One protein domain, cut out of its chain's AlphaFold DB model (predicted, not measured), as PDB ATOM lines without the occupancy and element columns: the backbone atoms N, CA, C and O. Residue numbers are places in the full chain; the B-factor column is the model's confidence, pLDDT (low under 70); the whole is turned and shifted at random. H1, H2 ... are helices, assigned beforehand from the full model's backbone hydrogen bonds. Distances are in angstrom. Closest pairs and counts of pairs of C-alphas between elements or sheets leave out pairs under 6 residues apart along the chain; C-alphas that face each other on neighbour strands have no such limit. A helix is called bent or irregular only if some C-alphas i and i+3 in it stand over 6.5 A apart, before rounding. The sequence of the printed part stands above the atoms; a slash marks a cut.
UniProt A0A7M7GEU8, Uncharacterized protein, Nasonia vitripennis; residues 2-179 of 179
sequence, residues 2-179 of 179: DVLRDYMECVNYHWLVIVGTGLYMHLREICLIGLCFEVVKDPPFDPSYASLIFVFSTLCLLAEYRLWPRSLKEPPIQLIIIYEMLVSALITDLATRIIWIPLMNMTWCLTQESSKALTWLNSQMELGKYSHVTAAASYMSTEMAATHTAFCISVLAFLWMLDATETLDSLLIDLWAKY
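AT A GLANCE: This is residues 2 to 179 of the 179 residues of an uncharacterized protein of Nasonia vitripennis (UniProt A0A7M7GEU8). A long bent helix, H4, makes the length; H2 and H3 pack on its first arm as an up-and-down bundle, successive helices reversing, H5 folds back on its second arm, and H6 runs beside H3. Residues 2 to 11, 69 to 79 and 170 to 179 stick out. The printed part has 178 residues, with six named helices, H1 to H6 in chain order, holding 131 of them, and no named strand; the class is all helix, and the whole is loose, with a radius of gyration of the C-alphas of 21.7 A and spans of 71 by 42 by 39 A.

HOW THE PARTS SIT: H4, residues 77 to 124, is one helix by its hydrogen bonds but bent, C-alphas 98 and 101 being 6.6 A apart; its arms are H4a, 77 to 98, and H4b, 101 to 124. H2, residues 13 to 27, touches H4a, closest C-alphas Gly 22 and Ser 88, 5.2 A. H3, residues 49 to 63, and H6, residues 143 to 177, touch, closest C-alphas Ala 50 and Phe 151, 4.5 A. H5, residues 132 to 140, forms a hairpin with H4b, closest C-alphas Ser 115 and Ala 137, 4.2 A. Except in H6, 30 of 31, every helix O i to N i+4 pair is within hydrogen-bond range.

IN THESE COORDINATES: H1, residues 2 to 10, touches no helix. H6 measures 49.7 A, from C-alpha 143 at (-5.030, -33.993, 356.231) to C-alpha 177 at (-16.091, -76.955, 333.865).

THE WHOLE: The printed part has no cut. Links H2 to H3 and H3 to H4 are long. Low-confidence residues include 164 to 179.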
ATOM      1  N   ASP A   2     -46.609 -62.897 353.393       49.28
ATOM      2  CA  ASP A   2     -45.930 -63.755 352.405       49.28
ATOM      3  C   ASP A   2     -44.844 -63.023 351.604       49.28
ATOM      4  O   ASP A   2     -43.755 -63.546 351.449       49.28
ATOM      5  N   VAL A   3     -45.046 -61.745 351.261       54.38
ATOM      6  CA  VAL A   3     -44.019 -60.927 350.575       54.38
ATOM      7  C   VAL A   3     -42.725 -60.801 351.398       54.38
ATOM      8  O   VAL A   3     -41.633 -60.899 350.862       54.38
ATOM      9  N   LEU A   4     -42.829 -60.634 352.723       51.25
ATOM     10  CA  LEU A   4     -41.670 -60.612 353.632       51.25
ATOM     11  C   LEU A   4     -40.991 -61.984 353.745       51.25
ATOM     12  O   LEU A   4     -39.792 -62.048 353.996       51.25
ATOM     13  N   ARG A   5     -41.755 -63.067 353.575       44.72
ATOM     14  CA  ARG A   5     -41.246 -64.437 353.594       44.72
ATOM     15  C   ARG A   5     -40.461 -64.743 352.321       44.72
ATOM     16  O   ARG A   5     -39.354 -65.250 352.437       44.72
ATOM     17  N   ASP A   6     -40.960 -64.306 351.166       50.97
ATOM     18  CA  ASP A   6     -40.260 -64.407 349.880       50.97
ATOM     19  C   ASP A   6     -38.964 -63.574 349.872       50.97
ATOM     20  O   ASP A   6     -37.929 -64.028 349.390       50.97
ATOM     21  N   TYR A   7     -38.968 -62.380 350.487       50.75
ATOM     22  CA  TYR A   7     -37.733 -61.607 350.683       50.75
ATOM     23  C   TYR A   7     -36.751 -62.302 351.635       50.75
ATOM     24  O   TYR A   7     -35.553 -62.276 351.375       50.75
ATOM     25  N   MET A   8     -37.221 -62.930 352.720       47.38
ATOM     26  CA  MET A   8     -36.349 -63.669 353.644       47.38
ATOM     27  C   MET A   8     -35.791 -64.964 353.041       47.38
ATOM     28  O   MET A   8     -34.680 -65.343 353.395       47.38
ATOM     29  N   GLU A   9     -36.509 -65.616 352.123       51.41
ATOM     30  CA  GLU A   9     -35.999 -66.775 351.374       51.41
ATOM     31  C   GLU A   9     -34.924 -66.380 350.346       51.41
ATOM     32  O   GLU A   9     -34.018 -67.168 350.077       51.41
ATOM     33  N   CYS A  10     -34.953 -65.141 349.840       49.91
ATOM     34  CA  CYS A  10     -33.893 -64.576 348.995       49.91
ATOM     35  C   CYS A  10     -32.648 -64.115 349.771       49.91
ATOM     36  O   CYS A  10     -31.601 -63.887 349.164       49.91
ATOM     37  N   VAL A  11     -32.732 -63.935 351.092       58.06
ATOM     38  CA  VAL A  11     -31.606 -63.429 351.883       58.06
ATOM     39  C   VAL A  11     -30.744 -64.593 352.353       58.06
ATOM     40  O   VAL A  11     -31.115 -65.364 353.237       58.06
ATOM     41  N   ASN A  12     -29.547 -64.694 351.779       70.69
ATOM     42  CA  ASN A  12     -28.565 -65.682 352.193       70.69
ATOM     43  C   ASN A  12     -28.105 -65.390 353.634       70.69
ATOM     44  O   ASN A  12     -27.381 -64.426 353.894       70.69
ATOM     45  N   TYR A  13     -28.538 -66.224 354.585       79.38
ATOM     46  CA  TYR A  13     -28.247 -66.059 356.013       79.38
ATOM     47  C   TYR A  13     -26.739 -66.012 356.306       79.38
ATOM     48  O   TYR A  13     -26.304 -65.244 357.159       79.38
ATOM     49  N   HIS A  14     -25.941 -66.765 355.545       83.75
ATOM     50  CA  HIS A  14     -24.477 -66.724 355.579       83.75
ATOM     51  C   HIS A  14     -23.933 -65.304 355.367       83.75
ATOM     52  O   HIS A  14     -23.094 -64.815 356.122       83.75
ATOM     53  N   TRP A  15     -24.484 -64.614 354.369       85.62
ATOM     54  CA  TRP A  15     -24.079 -63.269 353.978       85.62
ATOM     55  C   TRP A  15     -24.377 -62.261 355.088       85.62
ATOM     56  O   TRP A  15     -23.520 -61.460 355.461       85.62
ATOM     57  N   LEU A  16     -25.563 -62.367 355.700       86.19
ATOM     58  CA  LEU A  16     -25.927 -61.555 356.863       86.19
ATOM     59  C   LEU A  16     -24.999 -61.790 358.054       86.19
ATOM     60  O   LEU A  16     -24.613 -60.828 358.718       86.19
ATOM     61  N   VAL A  17     -24.653 -63.048 358.340       88.06
ATOM     62  CA  VAL A  17     -23.764 -63.385 359.456       88.06
ATOM     63  C   VAL A  17     -22.382 -62.790 359.211       88.06
ATOM     64  O   VAL A  17     -21.885 -62.073 360.076       88.06
ATOM     65  N   ILE A  18     -21.785 -63.005 358.039       89.62
ATOM     66  CA  ILE A  18     -20.436 -62.509 357.734       89.62
ATOM     67  C   ILE A  18     -20.393 -60.985 357.743       89.62
ATOM     68  O   ILE A  18     -19.622 -60.402 358.509       89.62
ATOM     69  N   VAL A  19     -21.230 -60.342 356.926       90.44
ATOM     70  CA  VAL A  19     -21.208 -58.887 356.744       90.44
ATOM     71  C   VAL A  19     -21.633 -58.183 358.028       90.44
ATOM     72  O   VAL A  19     -20.977 -57.236 358.460       90.44
ATOM     73  N   GLY A  20     -22.692 -58.669 358.679       88.81
ATOM     74  CA  GLY A  20     -23.204 -58.082 359.912       88.81
ATOM     75  C   GLY A  20     -22.206 -58.169 361.061       88.81
ATOM     76  O   GLY A  20     -21.973 -57.172 361.745       88.81
ATOM     77  N   THR A  21     -21.582 -59.333 361.268       89.56
ATOM     78  CA  THR A  21     -20.608 -59.493 362.359       89.56
ATOM     79  C   THR A  21     -19.304 -58.755 362.093       89.56
ATOM     80  O   THR A  21     -18.816 -58.081 362.999       89.56
ATOM     81  N   GLY A  22     -18.790 -58.787 360.862       87.31
ATOM     82  CA  GLY A  22     -17.565 -58.080 360.495       87.31
ATOM     83  C   GLY A  22     -17.714 -56.563 360.618       87.31
ATOM     84  O   GLY A  22     -16.913 -55.913 361.290       87.31
ATOM     85  N   LEU A  23     -18.800 -55.990 360.080       89.38
ATOM     86  CA  LEU A  23     -19.085 -54.557 360.228       89.38
ATOM     87  C   LEU A  23     -19.285 -54.153 361.687       89.38
ATOM     88  O   LEU A  23     -18.782 -53.111 362.109       89.38
ATOM     89  N   TYR A  24     -20.015 -54.960 362.462       88.00
ATOM     90  CA  TYR A  24     -20.228 -54.687 363.881       88.00
ATOM     91  C   TYR A  24     -18.905 -54.653 364.648       88.00
ATOM     92  O   TYR A  24     -18.700 -53.769 365.478       88.00
ATOM     93  N   MET A  25     -17.994 -55.581 364.357       84.88
ATOM     94  CA  MET A  25     -16.679 -55.602 364.992       84.88
ATOM     95  C   MET A  25     -15.807 -54.431 364.571       84.88
ATOM     96  O   MET A  25     -15.192 -53.827 365.446       84.88
ATOM     97  N   HIS A  26     -15.813 -54.058 363.289       86.44
ATOM     98  CA  HIS A  26     -15.096 -52.874 362.812       86.44
ATOM     99  C   HIS A  26     -15.587 -51.599 363.502       86.44
ATOM    100  O   HIS A  26     -14.793 -50.841 364.046       86.44
ATOM    101  N   LEU A  27     -16.908 -51.402 363.574       84.19
ATOM    102  CA  LEU A  27     -17.526 -50.236 364.223       84.19
ATOM    103  C   LEU A  27     -17.261 -50.153 365.728       84.19
ATOM    104  O   LEU A  27     -17.318 -49.071 366.308       84.19
ATOM    105  N   ARG A  28     -17.067 -51.297 366.382       81.69
ATOM    106  CA  ARG A  28     -16.814 -51.377 367.825       81.69
ATOM    107  C   ARG A  28     -15.336 -51.551 368.148       81.69
ATOM    108  O   ARG A  28     -15.019 -51.702 369.325       81.69
ATOM    109  N   GLU A  29     -14.478 -51.562 367.127       75.75
ATOM    110  CA  GLU A  29     -13.037 -51.804 367.228       75.75
ATOM    111  C   GLU A  29     -12.719 -53.072 368.048       75.75
ATOM    112  O   GLU A  29     -11.735 -53.152 368.786       75.75
ATOM    113  N   ILE A  30     -13.591 -54.083 367.947       73.94
ATOM    114  CA  ILE A  30     -13.457 -55.332 368.698       73.94
ATOM    115  C   ILE A  30     -12.402 -56.192 368.018       73.94
ATOM    116  O   ILE A  30     -12.521 -56.552 366.850       73.94
ATOM    117  N   CYS A  31     -11.412 -56.592 368.801       71.12
ATOM    118  CA  CYS A  31     -10.286 -57.379 368.343       71.12
ATOM    119  C   CYS A  31     -10.281 -58.741 369.025       71.12
ATOM    120  O   CYS A  31     -10.021 -58.851 370.222       71.12
ATOM    121  N   LEU A  32     -10.624 -59.781 368.269       64.88
ATOM    122  CA  LEU A  32     -10.816 -61.134 368.803       64.88
ATOM    123  C   LEU A  32      -9.516 -61.934 368.904       64.88
ATOM    124  O   LEU A  32      -9.388 -62.823 369.742       64.88
ATOM    125  N   ILE A  33      -8.551 -61.623 368.045       63.88
ATOM    126  CA  ILE A  33      -7.259 -62.296 367.967       63.88
ATOM    127  C   ILE A  33      -6.234 -61.219 368.294       63.88
ATOM    128  O   ILE A  33      -6.343 -60.113 367.782       63.88
ATOM    129  N   GLY A  34      -5.275 -61.503 369.176       57.06
ATOM    130  CA  GLY A  34      -4.297 -60.543 369.717       57.06
ATOM    131  C   GLY A  34      -3.340 -59.882 368.706       57.06
ATOM    132  O   GLY A  34      -2.230 -59.528 369.079       57.06
ATOM    133  N   LEU A  35      -3.744 -59.712 367.443       57.81
ATOM    134  CA  LEU A  35      -3.144 -58.825 366.444       57.81
ATOM    135  C   LEU A  35      -3.304 -57.334 366.799       57.81
ATOM    136  O   LEU A  35      -2.664 -56.475 366.185       57.81
ATOM    137  N   CYS A  36      -4.101 -57.017 367.822       61.44
ATOM    138  CA  CYS A  36      -4.103 -55.721 368.489       61.44
ATOM    139  C   CYS A  36      -2.827 -55.481 369.291       61.44
ATOM    140  O   CYS A  36      -2.830 -55.475 370.518       61.44
ATOM    141  N   PHE A  37      -1.720 -55.254 368.590       55.56
ATOM    142  CA  PHE A  37      -0.534 -54.677 369.203       55.56
ATOM    143  C   PHE A  37      -0.861 -53.256 369.688       55.56
ATOM    144  O   PHE A  37      -1.337 -52.431 368.907       55.56
ATOM    145  N   GLU A  38      -0.560 -52.962 370.955       51.78
ATOM    146  CA  GLU A  38      -0.769 -51.675 371.655       51.78
ATOM    147  C   GLU A  38      -0.067 -50.452 371.012       51.78
ATOM    148  O   GLU A  38      -0.076 -49.356 371.570       51.78
ATOM    149  N   VAL A  39       0.583 -50.620 369.857       48.62
ATOM    150  CA  VAL A  39       1.524 -49.651 369.273       48.62
ATOM    151  C   VAL A  39       0.829 -48.572 368.433       48.62
ATOM    152  O   VAL A  39       1.390 -47.496 368.253       48.62
ATOM    153  N   VAL A  40      -0.401 -48.797 367.964       50.09
ATOM    154  CA  VAL A  40      -1.173 -47.786 367.220       50.09
ATOM    155  C   VAL A  40      -2.330 -47.335 368.103       50.09
ATOM    156  O   VAL A  40      -3.463 -47.766 367.923       50.09
ATOM    157  N   LYS A  41      -2.008 -46.550 369.138       45.81
ATOM    158  CA  LYS A  41      -2.995 -46.053 370.111       45.81
ATOM    159  C   LYS A  41      -4.026 -45.112 369.501       45.81
ATOM    160  O   LYS A  41      -5.122 -45.044 370.029       45.81
ATOM    161  N   ASP A  42      -3.694 -44.497 368.373       49.47
ATOM    162  CA  ASP A  42      -4.614 -43.727 367.554       49.47
ATOM    163  C   ASP A  42      -4.214 -43.984 366.092       49.47
ATOM    164  O   ASP A  42      -3.074 -43.673 365.716       49.47
ATOM    165  N   PRO A  43      -5.055 -44.616 365.250       50.91
ATOM    166  CA  PRO A  43      -4.830 -44.526 363.814       50.91
ATOM    167  C   PRO A  43      -4.751 -43.033 363.457       50.91
ATOM    168  O   PRO A  43      -5.499 -42.238 364.024       50.91
ATOM    169  N   PRO A  44      -3.876 -42.609 362.528       50.72
ATOM    170  CA  PRO A  44      -3.720 -41.188 362.192       50.72
ATOM    171  C   PRO A  44      -5.008 -40.539 361.654       50.72
ATOM    172  O   PRO A  44      -5.047 -39.332 361.439       50.72
ATOM    173  N   PHE A  45      -6.054 -41.337 361.429       53.41
ATOM    174  CA  PHE A  45      -7.366 -40.922 360.975       53.41
ATOM    175  C   PHE A  45      -8.426 -41.671 361.783       53.41
ATOM    176  O   PHE A  45      -8.337 -42.894 361.911       53.41
ATOM    177  N   ASP A  46      -9.443 -40.947 362.256       56.94
ATOM    178  CA  ASP A  46     -10.663 -41.533 362.816       56.94
ATOM    179  C   ASP A  46     -11.230 -42.613 361.873       56.94
ATOM    180  O   ASP A  46     -10.998 -42.528 360.654       56.94
ATOM    181  N   PRO A  47     -11.991 -43.607 362.383       56.78
ATOM    182  CA  PRO A  47     -12.720 -44.575 361.565       56.78
ATOM    183  C   PRO A  47     -13.668 -43.841 360.613       56.78
ATOM    184  O   PRO A  47     -14.829 -43.549 360.891       56.78
ATOM    185  N   SER A  48     -13.121 -43.482 359.462       67.19
ATOM    186  CA  SER A  48     -13.777 -42.673 358.455       67.19
ATOM    187  C   SER A  48     -14.705 -43.558 357.638       67.19
ATOM    188  O   SER A  48     -14.491 -44.770 357.517       67.19
ATOM    189  N   TYR A  49     -15.707 -42.944 357.006       77.12
ATOM    190  CA  TYR A  49     -16.580 -43.606 356.031       77.12
ATOM    191  C   TYR A  49     -15.797 -44.424 354.988       77.12
ATOM    192  O   TYR A  49     -16.284 -45.450 354.525       77.12
ATOM    193  N   ALA A  50     -14.563 -44.021 354.667       83.81
ATOM    194  CA  ALA A  50     -13.684 -44.740 353.753       83.81
ATOM    195  C   ALA A  50     -13.266 -46.126 354.285       83.81
ATOM    196  O   ALA A  50     -13.325 -47.112 353.553       83.81
ATOM    197  N   SER A  51     -12.916 -46.223 355.574       85.88
ATOM    198  CA  SER A  51     -12.569 -47.506 356.203       85.88
ATOM    199  C   SER A  51     -13.767 -48.456 356.250       85.88
ATOM    200  O   SER A  51     -13.617 -49.649 356.006       85.88
ATOM    201  N   LEU A  52     -14.971 -47.920 356.486       88.31
ATOM    202  CA  LEU A  52     -16.212 -48.694 356.479       88.31
ATOM    203  C   LEU A  52     -16.524 -49.253 355.094       88.31
ATOM    204  O   LEU A  52     -16.854 -50.427 354.985       88.31
ATOM    205  N   ILE A  53     -16.393 -48.438 354.042       88.12
ATOM    206  CA  ILE A  53     -16.605 -48.879 352.655       88.12
ATOM    207  C   ILE A  53     -15.588 -49.957 352.274       88.12
ATOM    208  O   ILE A  53     -15.955 -50.952 351.654       88.12
ATOM    209  N   PHE A  54     -14.327 -49.784 352.676       89.12
ATOM    210  CA  PHE A  54     -13.278 -50.765 352.422       89.12
ATOM    211  C   PHE A  54     -13.519 -52.088 353.162       89.12
ATOM    212  O   PHE A  54     -13.430 -53.159 352.574       89.12
ATOM    213  N   VAL A  55     -13.869 -52.049 354.448       89.94
ATOM    214  CA  VAL A  55     -14.173 -53.277 355.195       89.94
ATOM    215  C   VAL A  55     -15.432 -53.941 354.643       89.94
ATOM    216  O   VAL A  55     -15.440 -55.150 354.418       89.94
ATOM    217  N   PHE A  56     -16.467 -53.161 354.338       90.31
ATOM    218  CA  PHE A  56     -17.678 -53.667 353.704       90.31
ATOM    219  C   PHE A  56     -17.373 -54.392 352.391       90.31
ATOM    220  O   PHE A  56     -17.831 -55.516 352.213       90.31
ATOM    221  N   SER A  57     -16.557 -53.807 351.510       89.31
ATOM    222  CA  SER A  57     -16.193 -54.444 350.241       89.31
ATOM    223  C   SER A  57     -15.469 -55.775 350.449       89.31
ATOM    224  O   SER A  57     -15.830 -56.772 349.822       89.31
ATOM    225  N   THR A  58     -14.521 -55.829 351.390       89.50
ATOM    226  CA  THR A  58     -13.811 -57.077 351.713       89.50
ATOM    227  C   THR A  58     -14.735 -58.155 352.279       89.50
ATOM    228  O   THR A  58     -14.582 -59.328 351.942       89.50
ATOM    229  N   LEU A  59     -15.721 -57.773 353.097       90.31
ATOM    230  CA  LEU A  59     -16.698 -58.695 353.675       90.31
ATOM    231  C   LEU A  59     -17.696 -59.210 352.638       90.31
ATOM    232  O   LEU A  59     -18.048 -60.385 352.686       90.31
ATOM    233  N   CYS A  60     -18.119 -58.367 351.693       87.38
ATOM    234  CA  CYS A  60     -18.955 -58.792 350.572       87.38
ATOM    235  C   CYS A  60     -18.238 -59.851 349.731       87.38
ATOM    236  O   CYS A  60     -18.814 -60.899 349.457       87.38
ATOM    237  N   LEU A  61     -16.963 -59.617 349.399       85.50
ATOM    238  CA  LEU A  61     -16.150 -60.587 348.664       85.50
ATOM    239  C   LEU A  61     -15.971 -61.885 349.459       85.50
ATOM    240  O   LEU A  61     -16.053 -62.973 348.898       85.50
ATOM    241  N   LEU A  62     -15.755 -61.788 350.773       85.94
ATOM    242  CA  LEU A  62     -15.639 -62.959 351.635       85.94
ATOM    243  C   LEU A  62     -16.921 -63.798 351.657       85.94
ATOM    244  O   LEU A  62     -16.846 -65.024 351.665       85.94
ATOM    245  N   ALA A  63     -18.075 -63.137 351.685       86.06
ATOM    246  CA  ALA A  63     -19.374 -63.775 351.818       86.06
ATOM    247  C   ALA A  63     -19.843 -64.522 350.556       86.06
ATOM    248  O   ALA A  63     -20.768 -65.328 350.648       86.06
ATOM    249  N   GLU A  64     -19.196 -64.308 349.405       82.44
ATOM    250  CA  GLU A  64     -19.381 -65.155 348.216       82.44
ATOM    251  C   GLU A  64     -18.740 -66.544 348.388       82.44
ATOM    252  O   GLU A  64     -19.163 -67.535 347.785       82.44
ATOM    253  N   TYR A  65     -17.730 -66.664 349.254       77.00
ATOM    254  CA  TYR A  65     -17.051 -67.932 349.478       77.00
ATOM    255  C   TYR A  65     -17.680 -68.730 350.607       77.00
ATOM    256  O   TYR A  65     -17.808 -68.288 351.746       77.00
ATOM    257  N   ARG A  66     -17.910 -70.017 350.340       73.06
ATOM    258  CA  ARG A  66     -18.227 -70.974 351.398       73.06
ATOM    259  C   ARG A  66     -16.984 -71.220 352.260       73.06
ATOM    260  O   ARG A  66     -16.117 -72.014 351.903       73.06
ATOM    261  N   LEU A  67     -16.936 -70.556 353.414       76.38
ATOM    262  CA  LEU A  67     -15.822 -70.593 354.374       76.38
ATOM    263  C   LEU A  67     -15.536 -71.986 354.957       76.38
ATOM    264  O   LEU A  67     -14.415 -72.263 355.391       76.38
ATOM    265  N   TRP A  68     -16.547 -72.859 355.013       75.50
ATOM    266  CA  TRP A  68     -16.381 -74.217 355.522       75.50
ATOM    267  C   TRP A  68     -15.786 -75.142 354.446       75.50
ATOM    268  O   TRP A  68     -16.379 -75.290 353.371       75.50
ATOM    269  N   PRO A  69     -14.654 -75.819 354.714       73.44
ATOM    270  CA  PRO A  69     -14.011 -76.676 353.730       73.44
ATOM    271  C   PRO A  69     -14.876 -77.901 353.411       73.44
ATOM    272  O   PRO A  69     -15.310 -78.635 354.301       73.44
ATOM    273  N   ARG A  70     -15.061 -78.177 352.114       69.00
ATOM    274  CA  ARG A  70     -15.873 -79.307 351.613       69.00
ATOM    275  C   ARG A  70     -15.323 -80.687 352.000       69.00
ATOM    276  O   ARG A  70     -16.031 -81.679 351.897       69.00
ATOM    277  N   SER A  71     -14.066 -80.752 352.436       68.12
ATOM    278  CA  SER A  71     -13.404 -81.987 352.870       68.12
ATOM    279  C   SER A  71     -13.836 -82.457 354.263       68.12
ATOM    280  O   SER A  71     -13.560 -83.600 354.624       68.12
ATOM    281  N   LEU A  72     -14.485 -81.598 355.058       70.56
ATOM    282  CA  LEU A  72     -14.954 -81.935 356.400       70.56
ATOM    283  C   LEU A  72     -16.457 -82.217 356.401       70.56
ATOM    284  O   LEU A  72     -17.226 -81.576 355.689       70.56
ATOM    285  N   LYS A  73     -16.880 -83.149 357.261       75.69
ATOM    286  CA  LYS A  73     -18.300 -83.422 357.508       75.69
ATOM    287  C   LYS A  73     -19.001 -82.135 357.950       75.69
ATOM    288  O   LYS A  73     -18.473 -81.425 358.805       75.69
ATOM    289  N   GLU A  74     -20.179 -81.864 357.387       74.12
ATOM    290  CA  GLU A  74     -20.970 -80.683 357.739       74.12
ATOM    291  C   GLU A  74     -21.311 -80.704 359.241       74.12
ATOM    292  O   GLU A  74     -21.924 -81.666 359.724       74.12
ATOM    293  N   PRO A  75     -20.858 -79.699 360.012       76.69
ATOM    294  CA  PRO A  75     -21.096 -79.634 361.445       76.69
ATOM    295  C   PRO A  75     -22.511 -79.098 361.736       76.69
ATOM    296  O   PRO A  75     -23.195 -78.602 360.838       76.69
ATOM    297  N   PRO A  76     -22.983 -79.176 362.994       84.69
ATOM    298  CA  PRO A  76     -24.253 -78.568 363.385       84.69
ATOM    299  C   PRO A  76     -24.276 -77.062 363.089       84.69
ATOM    300  O   PRO A  76     -23.270 -76.371 363.255       84.69
ATOM    301  N   ILE A  77     -25.453 -76.545 362.720       78.75
ATOM    302  CA  ILE A  77     -25.615 -75.182 362.188       78.75
ATOM    303  C   ILE A  77     -25.083 -74.093 363.131       78.75
ATOM    304  O   ILE A  77     -24.471 -73.134 362.687       78.75
ATOM    305  N   GLN A  78     -25.221 -74.279 364.446       83.50
ATOM    306  CA  GLN A  78     -24.705 -73.348 365.456       83.50
ATOM    307  C   GLN A  78     -23.179 -73.204 365.392       83.50
ATOM    308  O   GLN A  78     -22.655 -72.106 365.555       83.50
ATOM    309  N   LEU A  79     -22.466 -74.305 365.133       84.25
ATOM    310  CA  LEU A  79     -21.009 -74.307 365.044       84.25
ATOM    311  C   LEU A  79     -20.534 -73.602 363.768       84.25
ATOM    312  O   LEU A  79     -19.527 -72.902 363.807       84.25
ATOM    313  N   ILE A  80     -21.281 -73.757 362.667       84.12
ATOM    314  CA  ILE A  80     -21.023 -73.048 361.404       84.12
ATOM    315  C   ILE A  80     -21.104 -71.544 361.637       84.12
ATOM    316  O   ILE A  80     -20.161 -70.833 361.325       84.12
ATOM    317  N   ILE A  81     -22.185 -71.075 362.261       84.19
ATOM    318  CA  ILE A  81     -22.391 -69.642 362.489       84.19
ATOM    319  C   ILE A  81     -21.274 -69.079 363.379       84.19
ATOM    320  O   ILE A  81     -20.695 -68.050 363.054       84.19
ATOM    321  N   ILE A  82     -20.916 -69.756 364.478       87.00
ATOM    322  CA  ILE A  82     -19.812 -69.313 365.353       87.00
ATOM    323  C   ILE A  82     -18.488 -69.248 364.580       87.00
ATOM    324  O   ILE A  82     -17.725 -68.296 364.744       87.00
ATOM    325  N   TYR A  83     -18.216 -70.243 363.736       86.75
ATOM    326  CA  TYR A  83     -17.023 -70.264 362.898       86.75
ATOM    327  C   TYR A  83     -17.009 -69.102 361.898       86.75
ATOM    328  O   TYR A  83     -16.010 -68.397 361.804       86.75
ATOM    329  N   GLU A  84     -18.116 -68.850 361.203       87.31
ATOM    330  CA  GLU A  84     -18.247 -67.742 360.250       87.31
ATOM    331  C   GLU A  84     -18.076 -66.380 360.927       87.31
ATOM    332  O   GLU A  84     -17.363 -65.527 360.401       87.31
ATOM    333  N   MET A  85     -18.640 -66.200 362.127       87.94
ATOM    334  CA  MET A  85     -18.414 -65.000 362.936       87.94
ATOM    335  C   MET A  85     -16.930 -64.820 363.275       87.94
ATOM    336  O   MET A  85     -16.397 -63.719 363.157       87.94
ATOM    337  N   LEU A  86     -16.248 -65.893 363.688       87.88
ATOM    338  CA  LEU A  86     -14.834 -65.840 364.063       87.88
ATOM    339  C   LEU A  86     -13.930 -65.558 362.856       87.88
ATOM    340  O   LEU A  86     -12.967 -64.800 362.963       87.88
ATOM    341  N   VAL A  87     -14.236 -66.155 361.706       88.75
ATOM    342  CA  VAL A  87     -13.491 -65.930 360.465       88.75
ATOM    343  C   VAL A  87     -13.725 -64.516 359.939       88.75
ATOM    344  O   VAL A  87     -12.760 -63.844 359.581       88.75
ATOM    345  N   SER A  88     -14.970 -64.032 359.958       89.06
ATOM    346  CA  SER A  88     -15.298 -62.646 359.605       89.06
ATOM    347  C   SER A  88     -14.557 -61.653 360.504       89.06
ATOM    348  O   SER A  88     -13.940 -60.707 360.011       89.06
ATOM    349  N   ALA A  89     -14.507 -61.920 361.812       87.06
ATOM    350  CA  ALA A  89     -13.741 -61.129 362.771       87.06
ATOM    351  C   ALA A  89     -12.246 -61.073 362.426       87.06
ATOM    352  O   ALA A  89     -11.654 -59.995 362.352       87.06
ATOM    353  N   LEU A  90     -11.643 -62.241 362.188       87.19
ATOM    354  CA  LEU A  90     -10.229 -62.367 361.841       87.19
ATOM    355  C   LEU A  90      -9.898 -61.608 360.553       87.19
ATOM    356  O   LEU A  90      -8.904 -60.889 360.498       87.19
ATOM    357  N   ILE A  91     -10.716 -61.779 359.515       88.88
ATOM    358  CA  ILE A  91     -10.473 -61.165 358.210       88.88
ATOM    359  C   ILE A  91     -10.666 -59.655 358.278       88.88
ATOM    360  O   ILE A  91      -9.856 -58.929 357.711       88.88
ATOM    361  N   THR A  92     -11.666 -59.183 359.018       88.56
ATOM    362  CA  THR A  92     -11.879 -57.749 359.254       88.56
ATOM    363  C   THR A  92     -10.656 -57.098 359.902       88.56
ATOM    364  O   THR A  92     -10.173 -56.061 359.435       88.56
ATOM    365  N   ASP A  93     -10.110 -57.726 360.947       85.44
ATOM    366  CA  ASP A  93      -8.928 -57.217 361.646       85.44
ATOM    367  C   ASP A  93      -7.678 -57.273 360.752       85.44
ATOM    368  O   ASP A  93      -6.917 -56.306 360.662       85.44
ATOM    369  N   LEU A  94      -7.506 -58.365 360.003       85.75
ATOM    370  CA  LEU A  94      -6.389 -58.538 359.078       85.75
ATOM    371  C   LEU A  94      -6.437 -57.535 357.915       85.75
ATOM    372  O   LEU A  94      -5.422 -56.910 357.604       85.75
ATOM    373  N   ALA A  95      -7.604 -57.337 357.303       87.75
ATOM    374  CA  ALA A  95      -7.806 -56.363 356.235       87.75
ATOM    375  C   ALA A  95      -7.520 -54.942 356.731       87.75
ATOM    376  O   ALA A  95      -6.811 -54.181 356.069       87.75
ATOM    377  N   THR A  96      -7.988 -54.597 357.930       84.31
ATOM    378  CA  THR A  96      -7.753 -53.270 358.506       84.31
ATOM    379  C   THR A  96      -6.272 -53.048 358.840       84.31
ATOM    380  O   THR A  96      -5.691 -52.013 358.509       84.31
ATOM    381  N   ARG A  97      -5.609 -54.024 359.464       80.81
ATOM    382  CA  ARG A  97      -4.229 -53.856 359.948       80.81
ATOM    383  C   ARG A  97      -3.168 -54.026 358.879       80.81
ATOM    384  O   ARG A  97      -2.209 -53.259 358.853       80.81
ATOM    385  N   ILE A  98      -3.307 -55.041 358.034       84.81
ATOM    386  CA  ILE A  98      -2.281 -55.394 357.048       84.81
ATOM    387  C   ILE A  98      -2.464 -54.597 355.759       84.81
ATOM    388  O   ILE A  98      -1.477 -54.285 355.098       84.81
ATOM    389  N   ILE A  99      -3.703 -54.250 355.402       87.44
ATOM    390  CA  ILE A  99      -3.991 -53.598 354.121       87.44
ATOM    391  C   ILE A  99      -4.340 -52.128 354.335       87.44
ATOM    392  O   ILE A  99      -3.628 -51.259 353.834       87.44
ATOM    393  N   TRP A 100      -5.390 -51.837 355.104       86.75
ATOM    394  CA  TRP A 100      -5.915 -50.476 355.230       86.75
ATOM    395  C   TRP A 100      -4.917 -49.508 355.875       86.75
ATOM    396  O   TRP A 100      -4.614 -48.472 355.288       86.75
ATOM    397  N   ILE A 101      -4.352 -49.835 357.042       84.00
ATOM    398  CA  ILE A 101      -3.418 -48.934 357.742       84.00
ATOM    399  C   ILE A 101      -2.171 -48.609 356.888       84.00
ATOM    400  O   ILE A 101      -1.862 -47.425 356.717       84.00
ATOM    401  N   PRO A 102      -1.454 -49.591 356.304       86.31
ATOM    402  CA  PRO A 102      -0.322 -49.295 355.430       86.31
ATOM    403  C   PRO A 102      -0.720 -48.500 354.189       86.31
ATOM    404  O   PRO A 102       0.007 -47.585 353.805       86.31
ATOM    405  N   LEU A 103      -1.881 -48.795 353.597       86.94
ATOM    406  CA  LEU A 103      -2.410 -48.040 352.466       86.94
ATOM    407  C   LEU A 103      -2.639 -46.571 352.840       86.94
ATOM    408  O   LEU A 103      -2.197 -45.688 352.109       86.94
ATOM    409  N   MET A 104      -3.229 -46.297 354.006       84.88
ATOM    410  CA  MET A 104      -3.410 -44.931 354.508       84.88
ATOM    411  C   MET A 104      -2.069 -44.212 354.685       84.88
ATOM    412  O   MET A 104      -1.900 -43.094 354.196       84.88
ATOM    413  N   ASN A 105      -1.079 -44.870 355.287       86.31
ATOM    414  CA  ASN A 105       0.262 -44.299 355.435       86.31
ATOM    415  C   ASN A 105       0.924 -44.012 354.079       86.31
ATOM    416  O   ASN A 105       1.570 -42.977 353.911       86.31
ATOM    417  N   MET A 106       0.742 -44.892 353.089       88.31
ATOM    418  CA  MET A 106       1.227 -44.655 351.728       88.31
ATOM    419  C   MET A 106       0.512 -43.478 351.069       88.31
ATOM    420  O   MET A 106       1.183 -42.632 350.482       88.31
ATOM    421  N   THR A 107      -0.815 -43.379 351.191       87.69
ATOM    422  CA  THR A 107      -1.575 -42.246 350.636       87.69
ATOM    423  C   THR A 107      -1.132 -40.926 351.248       87.69
ATOM    424  O   THR A 107      -0.886 -39.978 350.510       87.69
ATOM    425  N   TRP A 108      -0.910 -40.894 352.564       87.19
ATOM    426  CA  TRP A 108      -0.351 -39.739 353.252       87.19
ATOM    427  C   TRP A 108       1.021 -39.346 352.706       87.19
ATOM    428  O   TRP A 108       1.263 -38.192 352.358       87.19
ATOM    429  N   CYS A 109       1.936 -40.313 352.604       89.25
ATOM    430  CA  CYS A 109       3.269 -40.056 352.072       89.25
ATOM    431  C   CYS A 109       3.196 -39.518 350.635       89.25
ATOM    432  O   CYS A 109       3.873 -38.549 350.299       89.25
ATOM    433  N   LEU A 110       2.330 -40.102 349.806       89.94
ATOM    434  CA  LEU A 110       2.127 -39.681 348.423       89.94
ATOM    435  C   LEU A 110       1.581 -38.254 348.323       89.94
ATOM    436  O   LEU A 110       2.090 -37.497 347.501       89.94
ATOM    437  N   THR A 111       0.605 -37.861 349.151       89.94
ATOM    438  CA  THR A 111       0.060 -36.491 349.128       89.94
ATOM    439  C   THR A 111       1.083 -35.457 349.603       89.94
ATOM    440  O   THR A 111       1.159 -34.350 349.063       89.94
ATOM    441  N   GLN A 112       1.922 -35.817 350.575       90.25
ATOM    442  CA  GLN A 112       2.994 -34.941 351.051       90.25
ATOM    443  C   GLN A 112       4.109 -34.779 350.010       90.25
ATOM    444  O   GLN A 112       4.550 -33.659 349.737       90.25
ATOM    445  N   GLU A 113       4.547 -35.867 349.377       92.50
ATOM    446  CA  GLU A 113       5.566 -35.797 348.326       92.50
ATOM    447  C   GLU A 113       5.037 -35.119 347.054       92.50
ATOM    448  O   GLU A 113       5.759 -34.334 346.433       92.50
ATOM    449  N   SER A 114       3.762 -35.311 346.699       90.94
ATOM    450  CA  SER A 114       3.145 -34.588 345.582       90.94
ATOM    451  C   SER A 114       3.043 -33.088 345.861       90.94
ATOM    452  O   SER A 114       3.301 -32.286 344.962       90.94
ATOM    453  N   SER A 115       2.743 -32.688 347.103       91.56
ATOM    454  CA  SER A 115       2.782 -31.282 347.522       91.56
ATOM    455  C   SER A 115       4.176 -30.678 347.314       91.56
ATOM    456  O   SER A 115       4.314 -29.665 346.621       91.56
ATOM    457  N   LYS A 116       5.232 -31.337 347.812       91.69
ATOM    458  CA  LYS A 116       6.622 -30.885 347.619       91.69
ATOM    459  C   LYS A 116       6.989 -30.790 346.140       91.69
ATOM    460  O   LYS A 116       7.524 -29.765 345.717       91.69
ATOM    461  N   ALA A 117       6.649 -31.800 345.341       92.00
ATOM    462  CA  ALA A 117       6.906 -31.801 343.903       92.00
ATOM    463  C   ALA A 117       6.215 -30.625 343.188       92.00
ATOM    464  O   ALA A 117       6.836 -29.957 342.360       92.00
ATOM    465  N   LEU A 118       4.965 -30.314 343.549       90.88
ATOM    466  CA  LEU A 118       4.233 -29.165 343.008       90.88
ATOM    467  C   LEU A 118       4.861 -27.830 343.426       90.88
ATOM    468  O   LEU A 118       4.977 -26.929 342.594       90.88
ATOM    469  N   THR A 119       5.316 -27.693 344.677       89.19
ATOM    470  CA  THR A 119       6.033 -26.476 345.106       89.19
ATOM    471  C   THR A 119       7.358 -26.295 344.367       89.19
ATOM    472  O   THR A 119       7.683 -25.181 343.951       89.19
ATOM    473  N   TRP A 120       8.091 -27.388 344.134       90.50
ATOM    474  CA  TRP A 120       9.318 -27.370 343.347       90.50
ATOM    475  C   TRP A 120       9.036 -26.964 341.897       90.50
ATOM    476  O   TRP A 120       9.684 -26.054 341.382       90.50
ATOM    477  N   LEU A 121       8.012 -27.541 341.265       89.50
ATOM    478  CA  LEU A 121       7.612 -27.197 339.898       89.50
ATOM    479  C   LEU A 121       7.185 -25.727 339.775       89.50
ATOM    480  O   LEU A 121       7.575 -25.044 338.828       89.50
ATOM    481  N   ASN A 122       6.463 -25.206 340.770       89.06
ATOM    482  CA  ASN A 122       6.103 -23.792 340.826       89.06
ATOM    483  C   ASN A 122       7.335 -22.875 340.899       89.06
ATOM    484  O   ASN A 122       7.339 -21.812 340.280       89.06
ATOM    485  N   SER A 123       8.380 -23.292 341.626       86.31
ATOM    486  CA  SER A 123       9.641 -22.544 341.714       86.31
ATOM    487  C   SER A 123      10.418 -22.532 340.395       86.31
ATOM    488  O   SER A 123      10.999 -21.509 340.055       86.31
ATOM    489  N   GLN A 124      10.376 -23.626 339.625       90.25
ATOM    490  CA  GLN A 124      11.043 -23.721 338.319       90.25
ATOM    491  C   GLN A 124      10.349 -22.887 337.237       90.25
ATOM    492  O   GLN A 124      11.002 -22.382 336.332       90.25
ATOM    493  N   MET A 125       9.024 -22.750 337.319       86.94
ATOM    494  CA  MET A 125       8.227 -22.011 336.334       86.94
ATOM    495  C   MET A 125       7.993 -20.538 336.707       86.94
ATOM    496  O   MET A 125       7.290 -19.843 335.980       86.94
ATOM    497  N   GLU A 126       8.529 -20.071 337.841       84.25
ATOM    498  CA  GLU A 126       8.396 -18.692 338.348       84.25
ATOM    499  C   GLU A 126       6.944 -18.162 338.394       84.25
ATOM    500  O   GLU A 126       6.690 -16.960 338.339       84.25
ATOM    501  N   LEU A 127       5.964 -19.054 338.571       77.38
ATOM    502  CA  LEU A 127       4.521 -18.756 338.509       77.38
ATOM    503  C   LEU A 127       4.003 -17.878 339.675       77.38
ATOM    504  O   LEU A 127       2.813 -17.568 339.753       77.38
ATOM    505  N   GLY A 128       4.884 -17.450 340.584       77.75
ATOM    506  CA  GLY A 128       4.564 -16.598 341.730       77.75
ATOM    507  C   GLY A 128       3.875 -17.332 342.891       77.75
ATOM    508  O   GLY A 128       3.618 -18.535 342.848       77.75
ATOM    509  N   LYS A 129       3.587 -16.590 343.972       71.88
ATOM    510  CA  LYS A 129       2.996 -17.126 345.221       71.88
ATOM    511  C   LYS A 129       1.494 -17.425 345.145       71.88
ATOM    512  O   LYS A 129       0.999 -18.189 345.963       71.88
ATOM    513  N   TYR A 130       0.775 -16.825 344.196       75.50
ATOM    514  CA  TYR A 130      -0.685 -16.951 344.056       75.50
ATOM    515  C   TYR A 130      -1.102 -17.849 342.884       75.50
ATOM    516  O   TYR A 130      -2.234 -17.781 342.412       75.50
ATOM    517  N   SER A 131      -0.190 -18.687 342.391       83.12
ATOM    518  CA  SER A 131      -0.499 -19.619 341.314       83.12
ATOM    519  C   SER A 131      -1.462 -20.715 341.782       83.12
ATOM    520  O   SER A 131      -1.421 -21.167 342.931       83.12
ATOM    521  N   HIS A 132      -2.282 -21.219 340.857       85.69
ATOM    522  CA  HIS A 132      -3.129 -22.392 341.102       85.69
ATOM    523  C   HIS A 132      -2.317 -23.622 341.546       85.69
ATOM    524  O   HIS A 132      -2.812 -24.443 342.312       85.69
ATOM    525  N   VAL A 133      -1.051 -23.716 341.123       85.50
ATOM    526  CA  VAL A 133      -0.113 -24.779 341.517       85.50
ATOM    527  C   VAL A 133       0.235 -24.689 343.003       85.50
ATOM    528  O   VAL A 133       0.233 -25.703 343.696       85.50
ATOM    529  N   THR A 134       0.467 -23.479 343.522       85.88
ATOM    530  CA  THR A 134       0.744 -23.263 344.952       85.88
ATOM    531  C   THR A 134      -0.483 -23.579 345.802       85.88
ATOM    532  O   THR A 134      -0.362 -24.219 346.845       85.88
ATOM    533  N   ALA A 135      -1.676 -23.194 345.335       86.38
ATOM    534  CA  ALA A 135      -2.927 -23.538 346.005       86.38
ATOM    535  C   ALA A 135      -3.131 -25.064 346.064       86.38
ATOM    536  O   ALA A 135      -3.382 -25.604 347.141       86.38
ATOM    537  N   ALA A 136      -2.933 -25.772 344.948       87.06
ATOM    538  CA  ALA A 136      -3.022 -27.233 344.898       87.06
ATOM    539  C   ALA A 136      -1.985 -27.916 345.807       87.06
ATOM    540  O   ALA A 136      -2.331 -28.834 346.548       87.06
ATOM    541  N   ALA A 137      -0.740 -27.431 345.815       87.38
ATOM    542  CA  ALA A 137       0.303 -27.938 346.702       87.38
ATOM    543  C   ALA A 137      -0.069 -27.750 348.181       87.38
ATOM    544  O   ALA A 137       0.047 -28.687 348.972       87.38
ATOM    545  N   SER A 138      -0.573 -26.566 348.545       87.44
ATOM    546  CA  SER A 138      -0.996 -26.272 349.919       87.44
ATOM    547  C   SER A 138      -2.179 -27.136 350.361       87.44
ATOM    548  O   SER A 138      -2.216 -27.582 351.505       87.44
ATOM    549  N   TYR A 139      -3.104 -27.448 349.448       87.94
ATOM    550  CA  TYR A 139      -4.201 -28.369 349.721       87.94
ATOM    551  C   TYR A 139      -3.686 -29.797 349.937       87.94
ATOM    552  O   TYR A 139      -4.046 -30.430 350.927       87.94
ATOM    553  N   MET A 140      -2.788 -30.284 349.074       87.12
ATOM    554  CA  MET A 140      -2.205 -31.630 349.181       87.12
ATOM    555  C   MET A 140      -1.402 -31.866 350.466       87.12
ATOM    556  O   MET A 140      -1.325 -33.003 350.921       87.12
ATOM    557  N   SER A 141      -0.849 -30.816 351.082       87.69
ATOM    558  CA  SER A 141      -0.175 -30.942 352.382       87.69
ATOM    559  C   SER A 141      -1.127 -31.103 353.574       87.69
ATOM    560  O   SER A 141      -0.664 -31.399 354.674       87.69
ATOM    561  N   THR A 142      -2.435 -30.895 353.389       86.25
ATOM    562  CA  THR A 142      -3.428 -31.008 354.470       86.25
ATOM    563  C   THR A 142      -3.906 -32.439 354.690       86.25
ATOM    564  O   THR A 142      -3.928 -33.258 353.770       86.25
ATOM    565  N   GLU A 143      -4.404 -32.710 355.898       80.69
ATOM    566  CA  GLU A 143      -5.030 -33.993 356.231       80.69
ATOM    567  C   GLU A 143      -6.304 -34.288 355.444       80.69
ATOM    568  O   GLU A 143      -6.605 -35.439 355.117       80.69
ATOM    569  N   MET A 144      -7.007 -33.236 355.034       82.12
ATOM    570  CA  MET A 144      -8.202 -33.344 354.203       82.12
ATOM    571  C   MET A 144      -7.894 -33.971 352.840       82.12
ATOM    572  O   MET A 144      -8.650 -34.810 352.360       82.12
ATOM    573  N   ALA A 145      -6.763 -33.633 352.214       84.50
ATOM    574  CA  ALA A 145      -6.404 -34.224 350.928       84.50
ATOM    575  C   ALA A 145      -6.196 -35.742 351.035       84.50
ATOM    576  O   ALA A 145      -6.733 -36.489 350.217       84.50
ATOM    577  N   ALA A 146      -5.489 -36.199 352.072       84.50
ATOM    578  CA  ALA A 146      -5.261 -37.622 352.306       84.50
ATOM    579  C   ALA A 146      -6.577 -38.374 352.564       84.50
ATOM    580  O   ALA A 146      -6.847 -39.386 351.915       84.50
ATOM    581  N   THR A 147      -7.452 -37.843 353.423       83.69
ATOM    582  CA  THR A 147      -8.763 -38.460 353.705       83.69
ATOM    583  C   THR A 147      -9.666 -38.526 352.468       83.69
ATOM    584  O   THR A 147     -10.282 -39.562 352.215       83.69
ATOM    585  N   HIS A 148      -9.696 -37.481 351.635       87.06
ATOM    586  CA  HIS A 148     -10.426 -37.506 350.364       87.06
ATOM    587  C   HIS A 148      -9.855 -38.539 349.384       87.06
ATOM    588  O   HIS A 148     -10.622 -39.268 348.753       87.06
ATOM    589  N   THR A 149      -8.527 -38.650 349.270       86.50
ATOM    590  CA  THR A 149      -7.913 -39.681 348.417       86.50
ATOM    591  C   THR A 149      -8.211 -41.091 348.914       86.50
ATOM    592  O   THR A 149      -8.562 -41.951 348.110       86.50
ATOM    593  N   ALA A 150      -8.168 -41.313 350.227       86.56
ATOM    594  CA  ALA A 150      -8.533 -42.580 350.841       86.56
ATOM    595  C   ALA A 150      -9.996 -42.949 350.574       86.56
ATOM    596  O   ALA A 150     -10.294 -44.096 350.244       86.56
ATOM    597  N   PHE A 151     -10.908 -41.974 350.642       85.56
ATOM    598  CA  PHE A 151     -12.303 -42.178 350.270       85.56
ATOM    599  C   PHE A 151     -12.442 -42.600 348.804       85.56
ATOM    600  O   PHE A 151     -13.058 -43.628 348.523       85.56
ATOM    601  N   CYS A 152     -11.807 -41.887 347.870       88.31
ATOM    602  CA  CYS A 152     -11.817 -42.270 346.457       88.31
ATOM    603  C   CYS A 152     -11.262 -43.684 346.239       88.31
ATOM    604  O   CYS A 152     -11.864 -44.469 345.511       88.31
ATOM    605  N   ILE A 153     -10.155 -44.030 346.900       87.88
ATOM    606  CA  ILE A 153      -9.560 -45.368 346.822       87.88
ATOM    607  C   ILE A 153     -10.518 -46.422 347.381       87.88
ATOM    608  O   ILE A 153     -10.680 -47.463 346.759       87.88
ATOM    609  N   SER A 154     -11.197 -46.156 348.500       86.38
ATOM    610  CA  SER A 154     -12.170 -47.095 349.076       86.38
ATOM    611  C   SER A 154     -13.373 -47.333 348.157       86.38
ATOM    612  O   SER A 154     -13.784 -48.477 347.977       86.38
ATOM    613  N   VAL A 155     -13.886 -46.286 347.504       86.38
ATOM    614  CA  VAL A 155     -14.977 -46.399 346.524       86.38
ATOM    615  C   VAL A 155     -14.514 -47.164 345.286       86.38
ATOM    616  O   VAL A 155     -15.224 -48.051 344.821       86.38
ATOM    617  N   LEU A 156     -13.318 -46.868 344.772       87.00
ATOM    618  CA  LEU A 156     -12.741 -47.602 343.643       87.00
ATOM    619  C   LEU A 156     -12.496 -49.071 343.992       87.00
ATOM    620  O   LEU A 156     -12.790 -49.935 343.177       87.00
ATOM    621  N   ALA A 157     -12.009 -49.361 345.198       84.56
ATOM    622  CA  ALA A 157     -11.822 -50.723 345.678       84.56
ATOM    623  C   ALA A 157     -13.160 -51.460 345.806       84.56
ATOM    624  O   ALA A 157     -13.245 -52.620 345.428       84.56
ATOM    625  N   PHE A 158     -14.213 -50.793 346.283       83.62
ATOM    626  CA  PHE A 158     -15.561 -51.360 346.318       83.62
ATOM    627  C   PHE A 158     -16.093 -51.663 344.912       83.62
ATOM    628  O   PHE A 158     -16.525 -52.784 344.660       83.62
ATOM    629  N   LEU A 159     -16.003 -50.708 343.981       83.81
ATOM    630  CA  LEU A 159     -16.415 -50.911 342.587       83.81
ATOM    631  C   LEU A 159     -15.622 -52.035 341.916       83.81
ATOM    632  O   LEU A 159     -16.200 -52.871 341.230       83.81
ATOM    633  N   TRP A 160     -14.311 -52.076 342.144       82.62
ATOM    634  CA  TRP A 160     -13.462 -53.128 341.606       82.62
ATOM    635  C   TRP A 160     -13.780 -54.484 342.224       82.62
ATOM    636  O   TRP A 160     -13.776 -55.469 341.506       82.62
ATOM    637  N   MET A 161     -14.093 -54.563 343.520       78.81
ATOM    638  CA  MET A 161     -14.498 -55.825 344.141       78.81
ATOM    639  C   MET A 161     -15.853 -56.324 343.623       78.81
ATOM    640  O   MET A 161     -16.009 -57.531 343.500       78.81
ATOM    641  N   LEU A 162     -16.786 -55.434 343.255       74.19
ATOM    642  CA  LEU A 162     -18.036 -55.815 342.575       74.19
ATOM    643  C   LEU A 162     -17.794 -56.380 341.162       74.19
ATOM    644  O   LEU A 162     -18.399 -57.372 340.769       74.19
ATOM    645  N   ASP A 163     -16.882 -55.778 340.401       74.00
ATOM    646  CA  ASP A 163     -16.488 -56.293 339.078       74.00
ATOM    647  C   ASP A 163     -15.657 -57.589 339.204       74.00
ATOM    648  O   ASP A 163     -15.807 -58.559 338.456       74.00
ATOM    649  N   ALA A 164     -14.814 -57.658 340.237       64.56
ATOM    650  CA  ALA A 164     -14.054 -58.847 340.586       64.56
ATOM    651  C   ALA A 164     -14.981 -60.009 340.954       64.56
ATOM    652  O   ALA A 164     -14.676 -61.132 340.579       64.56
ATOM    653  N   THR A 165     -16.111 -59.778 341.631       64.81
ATOM    654  CA  THR A 165     -17.071 -60.855 341.915       64.81
ATOM    655  C   THR A 165     -17.654 -61.466 340.639       64.81
ATOM    656  O   THR A 165     -17.643 -62.687 340.516       64.81
ATOM    657  N   GLU A 166     -18.036 -60.664 339.637       68.50
ATOM    658  CA  GLU A 166     -18.550 -61.200 338.363       68.50
ATOM    659  C   GLU A 166     -17.471 -61.951 337.569       68.50
ATOM    660  O   GLU A 166     -17.690 -63.055 337.057       68.50
ATOM    661  N   THR A 167     -16.270 -61.373 337.481       59.72
ATOM    662  CA  THR A 167     -15.152 -62.019 336.779       59.72
ATOM    663  C   THR A 167     -14.701 -63.291 337.489       59.72
ATOM    664  O   THR A 167     -14.392 -64.282 336.830       59.72
ATOM    665  N   LEU A 168     -14.708 -63.314 338.819       58.44
ATOM    666  CA  LEU A 168     -14.296 -64.466 339.605       58.44
ATOM    667  C   LEU A 168     -15.341 -65.584 339.578       58.44
ATOM    668  O   LEU A 168     -14.939 -66.745 339.496       58.44
ATOM    669  N   ASP A 169     -16.633 -65.259 339.529       64.94
ATOM    670  CA  ASP A 169     -17.695 -66.230 339.238       64.94
ATOM    671  C   ASP A 169     -17.488 -66.881 337.869       64.94
ATOM    672  O   ASP A 169     -17.518 -68.109 337.751       64.94
ATOM    673  N   SER A 170     -17.178 -66.088 336.838       63.19
ATOM    674  CA  SER A 170     -16.898 -66.627 335.501       63.19
ATOM    675  C   SER A 170     -15.671 -67.553 335.490       63.19
ATOM    676  O   SER A 170     -15.694 -68.623 334.879       63.19
ATOM    677  N   LEU A 171     -14.623 -67.194 336.240       60.03
ATOM    678  CA  LEU A 171     -13.371 -67.947 336.332       60.03
ATOM    679  C   LEU A 171     -13.542 -69.236 337.144       60.03
ATOM    680  O   LEU A 171     -12.977 -70.270 336.784       60.03
ATOM    681  N   LEU A 172     -14.333 -69.197 338.221       59.22
ATOM    682  CA  LEU A 172     -14.719 -70.381 338.987       59.22
ATOM    683  C   LEU A 172     -15.524 -71.341 338.117       59.22
ATOM    684  O   LEU A 172     -15.196 -72.524 338.091       59.22
ATOM    685  N   ILE A 173     -16.519 -70.853 337.374       61.72
ATOM    686  CA  ILE A 173     -17.308 -71.685 336.456       61.72
ATOM    687  C   ILE A 173     -16.396 -72.355 335.418       61.72
ATOM    688  O   ILE A 173     -16.499 -73.564 335.219       61.72
ATOM    689  N   ASP A 174     -15.451 -71.622 334.828       57.97
ATOM    690  CA  ASP A 174     -14.507 -72.165 333.842       57.97
ATOM    691  C   ASP A 174     -13.495 -73.165 334.438       57.97
ATOM    692  O   ASP A 174     -13.156 -74.171 333.804       57.97
ATOM    693  N   LEU A 175     -13.006 -72.925 335.659       58.88
ATOM    694  CA  LEU A 175     -12.136 -73.861 336.387       58.88
ATOM    695  C   LEU A 175     -12.880 -75.140 336.783       58.88
ATOM    696  O   LEU A 175     -12.293 -76.222 336.739       58.88
ATOM    697  N   TRP A 176     -14.159 -75.022 337.141       55.44
ATOM    698  CA  TRP A 176     -15.028 -76.144 337.486       55.44
ATOM    699  C   TRP A 176     -15.508 -76.920 336.260       55.44
ATOM    700  O   TRP A 176     -15.638 -78.131 336.344       55.44
ATOM    701  N   ALA A 177     -15.713 -76.276 335.109       54.78
ATOM    702  CA  ALA A 177     -16.091 -76.955 333.865       54.78
ATOM    703  C   ALA A 177     -14.965 -77.835 333.286       54.78
ATOM    704  O   ALA A 177     -15.209 -78.671 332.414       54.78
ATOM    705  N   LYS A 178     -13.722 -77.643 333.748       45.59
ATOM    706  CA  LYS A 178     -12.543 -78.424 333.344       45.59
ATOM    707  C   LYS A 178     -12.276 -79.667 334.201       45.59
ATOM    708  O   LYS A 178     -11.329 -80.388 333.880       45.59
ATOM    709  N   TYR A 179     -13.069 -79.921 335.242       40.97
ATOM    710  CA  TYR A 179     -12.954 -81.081 336.136       40.97
ATOM    711  C   TYR A 179     -14.280 -81.834 336.250       40.97
ATOM    712  O   TYR A 179     -14.214 -83.065 336.468       40.97
TER     713      TYR A 179